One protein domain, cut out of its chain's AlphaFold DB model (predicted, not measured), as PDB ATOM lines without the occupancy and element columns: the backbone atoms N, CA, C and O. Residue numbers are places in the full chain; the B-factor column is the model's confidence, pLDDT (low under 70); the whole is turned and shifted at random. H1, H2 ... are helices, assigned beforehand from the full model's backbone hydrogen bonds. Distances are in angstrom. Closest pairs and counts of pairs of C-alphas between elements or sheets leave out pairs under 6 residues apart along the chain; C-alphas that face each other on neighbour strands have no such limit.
ATOM      1  N   GLU A  84      20.808 -49.548 -15.227       89.88
ATOM      2  CA  GLU A  84      21.147 -49.511 -16.643       89.88
ATOM      3  C   GLU A  84      20.040 -50.101 -17.528       89.88
ATOM      4  O   GLU A  84      19.900 -49.731 -18.692       89.88
ATOM      5  N   GLN A  85      19.292 -51.093 -17.032       90.75
ATOM      6  CA  GLN A  85      18.169 -51.691 -17.760       90.75
ATOM      7  C   GLN A  85      16.973 -50.729 -17.775       90.75
ATOM      8  O   GLN A  85      16.342 -50.566 -18.817       90.75
ATOM      9  N   ALA A  86      16.716 -50.039 -16.661       93.62
ATOM     10  CA  ALA A  86      15.710 -48.992 -16.539       93.62
ATOM     11  C   ALA A  86      16.002 -47.819 -17.490       93.62
ATOM     12  O   ALA A  86      15.128 -47.426 -18.264       93.62
ATOM     13  N   LEU A  87      17.240 -47.315 -17.499       93.69
ATOM     14  CA  LEU A  87      17.684 -46.248 -18.401       93.69
ATOM     15  C   LEU A  87      17.609 -46.679 -19.874       93.69
ATOM     16  O   LEU A  87      17.029 -45.958 -20.685       93.69
ATOM     17  N   ARG A  88      18.110 -47.878 -20.218       93.88
ATOM     18  CA  ARG A  88      18.000 -48.435 -21.582       93.88
ATOM     19  C   ARG A  88      16.544 -48.560 -22.031       93.88
ATOM     20  O   ARG A  88      16.229 -48.138 -23.138       93.88
ATOM     21  N   PHE A  89      15.657 -49.093 -21.188       94.94
ATOM     22  CA  PHE A  89      14.231 -49.224 -21.501       94.94
ATOM     23  C   PHE A  89      13.563 -47.863 -21.729       94.94
ATOM     24  O   PHE A  89      12.854 -47.691 -22.721       94.94
ATOM     25  N   LEU A  90      13.802 -46.881 -20.853       93.44
ATOM     26  CA  LEU A  90      13.207 -45.548 -20.984       93.44
ATOM     27  C   LEU A  90      13.678 -44.831 -22.260       93.44
ATOM     28  O   LEU A  90      12.849 -44.216 -22.936       93.44
ATOM     29  N   ALA A  91      14.956 -44.987 -22.627       95.56
ATOM     30  CA  ALA A  91      15.565 -44.411 -23.827       95.56
ATOM     31  C   ALA A  91      15.082 -45.018 -25.162       95.56
ATOM     32  O   ALA A  91      15.292 -44.411 -26.214       95.56
ATOM     33  N   LEU A  92      14.419 -46.185 -25.166       96.06
ATOM     34  CA  LEU A  92      13.858 -46.758 -26.396       96.06
ATOM     35  C   LEU A  92      12.733 -45.867 -26.961       96.06
ATOM     36  O   LEU A  92      11.815 -45.515 -26.223       96.06
ATOM     37  N   PRO A  93      12.699 -45.562 -28.271       97.62
ATOM     38  CA  PRO A  93      11.557 -44.896 -28.890       97.62
ATOM     39  C   PRO A  93      10.244 -45.662 -28.678       97.62
ATOM     40  O   PRO A  93      10.198 -46.884 -28.823       97.62
ATOM     41  N   ASP A  94       9.144 -44.947 -28.431       94.00
ATOM     42  CA  ASP A  94       7.842 -45.561 -28.109       94.00
ATOM     43  C   ASP A  94       7.279 -46.466 -29.218       94.00
ATOM     44  O   ASP A  94       6.453 -47.338 -28.950       94.00
ATOM     45  N   LYS A  95       7.755 -46.310 -30.462       96.38
ATOM     46  CA  LYS A  95       7.495 -47.260 -31.556       96.38
ATOM     47  C   LYS A  95       8.068 -48.644 -31.231       96.38
ATOM     48  O   LYS A  95       7.328 -49.617 -31.270       96.38
ATOM     49  N   ILE A  96       9.344 -48.709 -30.841       95.69
ATOM     50  CA  ILE A  96      10.054 -49.948 -30.478       95.69
ATOM     51  C   ILE A  96       9.448 -50.545 -29.201       95.69
ATOM     52  O   ILE A  96       9.187 -51.745 -29.135       95.69
ATOM     53  N   LYS A  97       9.120 -49.697 -28.215       95.44
ATOM     54  CA  LYS A  97       8.388 -50.127 -27.015       95.44
ATOM     55  C   LYS A  97       7.050 -50.808 -27.358       95.44
ATOM     56  O   LYS A  97       6.711 -51.811 -26.748       95.44
ATOM     57  N   ARG A  98       6.303 -50.298 -28.346       94.50
ATOM     58  CA  ARG A  98       4.997 -50.846 -28.770       94.50
ATOM     59  C   ARG A  98       5.068 -52.032 -29.738       94.50
ATOM     60  O   ARG A  98       4.064 -52.721 -29.877       94.50
ATOM     61  N   THR A  99       6.191 -52.270 -30.420       96.88
ATOM     62  CA  THR A  99       6.349 -53.432 -31.318       96.88
ATOM     63  C   THR A  99       6.938 -54.661 -30.632       96.88
ATOM     64  O   THR A  99       6.702 -55.767 -31.111       96.88
ATOM     65  N   HIS A 100       7.697 -54.492 -29.542       93.50
ATOM     66  CA  HIS A 100       8.421 -55.593 -28.887       93.50
ATOM     67  C   HIS A 100       7.920 -55.969 -27.488       93.50
ATOM     68  O   HIS A 100       8.324 -57.015 -26.990       93.50
ATOM     69  N   PHE A 101       7.050 -55.167 -26.870       95.00
ATOM     70  CA  PHE A 101       6.463 -55.455 -25.557       95.00
ATOM     71  C   PHE A 101       4.937 -55.429 -25.654       95.00
ATOM     72  O   PHE A 101       4.365 -54.567 -26.326       95.00
ATOM     73  N   SER A 102       4.265 -56.348 -24.959       96.19
ATOM     74  CA  SER A 102       2.818 -56.263 -24.755       96.19
ATOM     75  C   SER A 102       2.453 -55.053 -23.890       96.19
ATOM     76  O   SER A 102       3.279 -54.501 -23.162       96.19
ATOM     77  N   THR A 103       1.184 -54.640 -23.925       95.12
ATOM     78  CA  THR A 103       0.683 -53.521 -23.106       95.12
ATOM     79  C   THR A 103       0.892 -53.754 -21.603       95.12
ATOM     80  O   THR A 103       1.140 -52.800 -20.870       95.12
ATOM     81  N   GLU A 104       0.815 -55.005 -21.143       94.12
ATOM     82  CA  GLU A 104       0.979 -55.372 -19.732       94.12
ATOM     83  C   GLU A 104       2.455 -55.338 -19.314       94.12
ATOM     84  O   GLU A 104       2.801 -54.677 -18.332       94.12
ATOM     85  N   GLU A 105       3.350 -55.935 -20.110       93.62
ATOM     86  CA  GLU A 105       4.802 -55.828 -19.910       93.62
ATOM     87  C   GLU A 105       5.267 -54.370 -19.952       93.62
ATOM     88  O   GLU A 105       6.064 -53.954 -19.117       93.62
ATOM     89  N   LEU A 106       4.737 -53.562 -20.876       94.69
ATOM     90  CA  LEU A 106       5.080 -52.146 -20.990       94.69
ATOM     91  C   LEU A 106       4.749 -51.374 -19.704       94.69
ATOM     92  O   LEU A 106       5.546 -50.540 -19.268       94.69
ATOM     93  N   VAL A 107       3.604 -51.659 -19.075       95.25
ATOM     94  CA  VAL A 107       3.224 -51.076 -17.779       95.25
ATOM     95  C   VAL A 107       4.158 -51.567 -16.671       95.25
ATOM     96  O   VAL A 107       4.662 -50.742 -15.907       95.25
ATOM     97  N   LEU A 108       4.448 -52.870 -16.612       94.12
ATOM     98  CA  LEU A 108       5.325 -53.457 -15.592       94.12
ATOM     99  C   LEU A 108       6.767 -52.934 -15.687       94.12
ATOM    100  O   LEU A 108       7.304 -52.487 -14.674       94.12
ATOM    101  N   LEU A 109       7.372 -52.902 -16.881       93.25
ATOM    102  CA  LEU A 109       8.710 -52.338 -17.097       93.25
ATOM    103  C   LEU A 109       8.746 -50.826 -16.840       93.25
ATOM    104  O   LEU A 109       9.727 -50.321 -16.292       93.25
ATOM    105  N   THR A 110       7.682 -50.083 -17.164       94.44
ATOM    106  CA  THR A 110       7.597 -48.651 -16.821       94.44
ATOM    107  C   THR A 110       7.512 -48.447 -15.306       94.44
ATOM    108  O   THR A 110       8.148 -47.540 -14.768       94.44
ATOM    109  N   GLN A 111       6.777 -49.299 -14.587       94.38
ATOM    110  CA  GLN A 111       6.651 -49.212 -13.134       94.38
ATOM    111  C   GLN A 111       7.947 -49.620 -12.415       94.38
ATOM    112  O   GLN A 111       8.365 -48.927 -11.484       94.38
ATOM    113  N   SER A 112       8.607 -50.698 -12.850       91.38
ATOM    114  CA  SER A 112       9.857 -51.182 -12.251       91.38
ATOM    115  C   SER A 112      11.043 -50.263 -12.551       91.38
ATOM    116  O   SER A 112      11.777 -49.927 -11.626       91.38
ATOM    117  N   SER A 113      11.182 -49.745 -13.777       93.25
ATOM    118  CA  SER A 113      12.224 -48.758 -14.117       93.25
ATOM    119  C   SER A 113      12.113 -47.476 -13.281       93.25
ATOM    120  O   SER A 113      13.101 -47.019 -12.706       93.25
ATOM    121  N   ASN A 114      10.899 -46.943 -13.106       91.12
ATOM    122  CA  ASN A 114      10.655 -45.810 -12.205       91.12
ATOM    123  C   ASN A 114      10.917 -46.156 -10.726       91.12
ATOM    124  O   ASN A 114      11.345 -45.291  -9.960       91.12
ATOM    125  N   ARG A 115      10.674 -47.404 -10.298       88.00
ATOM    126  CA  ARG A 115      10.987 -47.875  -8.937       88.00
ATOM    127  C   ARG A 115      12.497 -47.967  -8.707       88.00
ATOM    128  O   ARG A 115      12.944 -47.566  -7.637       88.00
ATOM    129  N   ALA A 116      13.256 -48.453  -9.689       89.06
ATOM    130  CA  ALA A 116      14.709 -48.576  -9.629       89.06
ATOM    131  C   ALA A 116      15.375 -47.203  -9.462       89.06
ATOM    132  O   ALA A 116      16.010 -46.953  -8.439       89.06
ATOM    133  N   LEU A 117      15.118 -46.268 -10.386       85.25
ATOM    134  CA  LEU A 117      15.688 -44.910 -10.358       85.25
ATOM    135  C   LEU A 117      15.362 -44.150  -9.058       85.25
ATOM    136  O   LEU A 117      16.195 -43.414  -8.529       85.25
ATOM    137  N   ARG A 118      14.176 -44.381  -8.474       83.88
ATOM    138  CA  ARG A 118      13.793 -43.801  -7.174       83.88
ATOM    139  C   ARG A 118      14.586 -44.347  -5.983       83.88
ATOM    140  O   ARG A 118      14.741 -43.611  -5.012       83.88
ATOM    141  N   ARG A 119      15.102 -45.584  -6.030       79.56
ATOM    142  CA  ARG A 119      16.010 -46.102  -4.982       79.56
ATOM    143  C   ARG A 119      17.338 -45.366  -5.013       79.56
ATOM    144  O   ARG A 119      17.784 -44.877  -3.986       79.56
ATOM    145  N   LEU A 120      17.913 -45.215  -6.202       70.06
ATOM    146  CA  LEU A 120      19.225 -44.596  -6.392       70.06
ATOM    147  C   LEU A 120      19.216 -43.122  -5.987       70.06
ATOM    148  O   LEU A 120      20.116 -42.680  -5.280       70.06
ATOM    149  N   HIS A 121      18.158 -42.380  -6.325       66.19
ATOM    150  CA  HIS A 121      17.991 -41.009  -5.834       66.19
ATOM    151  C   HIS A 121      17.844 -40.954  -4.299       66.19
ATOM    152  O   HIS A 121      18.298 -39.996  -3.673       66.19
ATOM    153  N   ALA A 122      17.238 -41.965  -3.665       67.00
ATOM    154  CA  ALA A 122      17.142 -42.049  -2.207       67.00
ATOM    155  C   ALA A 122      18.479 -42.421  -1.533       67.00
ATOM    156  O   ALA A 122      18.731 -41.959  -0.423       67.00
ATOM    157  N   GLU A 123      19.343 -43.192  -2.201       59.78
ATOM    158  CA  GLU A 123      20.702 -43.515  -1.737       59.78
ATOM    159  C   GLU A 123      21.628 -42.295  -1.857       59.78
ATOM    160  O   GLU A 123      22.240 -41.893  -0.873       59.78
ATOM    161  N   HIS A 124      21.633 -41.606  -3.005       57.62
ATOM    162  CA  HIS A 124      22.385 -40.354  -3.196       57.62
ATOM    163  C   HIS A 124      21.913 -39.215  -2.268       57.62
ATOM    164  O   HIS A 124      22.669 -38.288  -1.992       57.62
TER     165      HIS A 124
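Overview. This is residues 84 to 124 of the 425 residues of an uncharacterized protein of Sphaerulina musiva (strain SO2202) (UniProt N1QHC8). One long helix, H3, makes the length of the domain, and two short helices, H1 and H2, precede it as a hook that folds back over part of it. H1 packs steeply across the middle of H3, H2 sits near the beginning of H3, and the last turns of H3, residues 118 to 124, stick out past H1. The printed part has 41 residues, with three named helices in the order H1, H2, H3 and no named strand, and its class is all helix. The whole is only just loose, close to compact, with a radius of gyration of the C-alphas of 11.1 A and spans of 35 by 17 by 11 A.

Along the chain. H1 is residues 84 to 91, 10.4 A from first to last C-alpha, and begins at C-alpha 84 at (21.147, -49.511, -16.643). H2 is residues 94 to 100, 10.1 A long, with C-alpha 94 at (7.842, -45.561, -28.109). H3 is residues 103 to 124, 32.3 A long, and ends at C-alpha 124 at (22.385, -40.354, -3.196).

Arrangement. H1 touches H3, and H3 does so with residues 109 to 117 alone; the closest C-alphas are those of Ala 86 and Ser 113, 4.3 A apart. Their lines stand at a steep tilt of 58 degrees, and they run opposite ways. H2 and H3 are close but not clearly touching, the closest C-alphas being those of Lys 97 and Leu 106, 7.2 A apart. These two stand at a steep tilt of 60 degrees, opposite ways. H1 and H2 are apart, but only just, with their closest C-alphas 8.1 A apart. In H1, H2 and H3 every O i to N i+4 pair is within hydrogen-bond range.

Size, cuts and confidence. The two C-alphas farthest apart are those of Thr 99 and His 124, at 34.9 A. The printed part has no cut, and the links from H1 to H2 and from H2 to H3 are tight. Residues 91 to 96, of which 94 to 96 belong to H2, stand free, and so do residues 118 to 124 of H3. The mean pLDDT of the printed part is 89.5, and residues 121 to 124 are under 70.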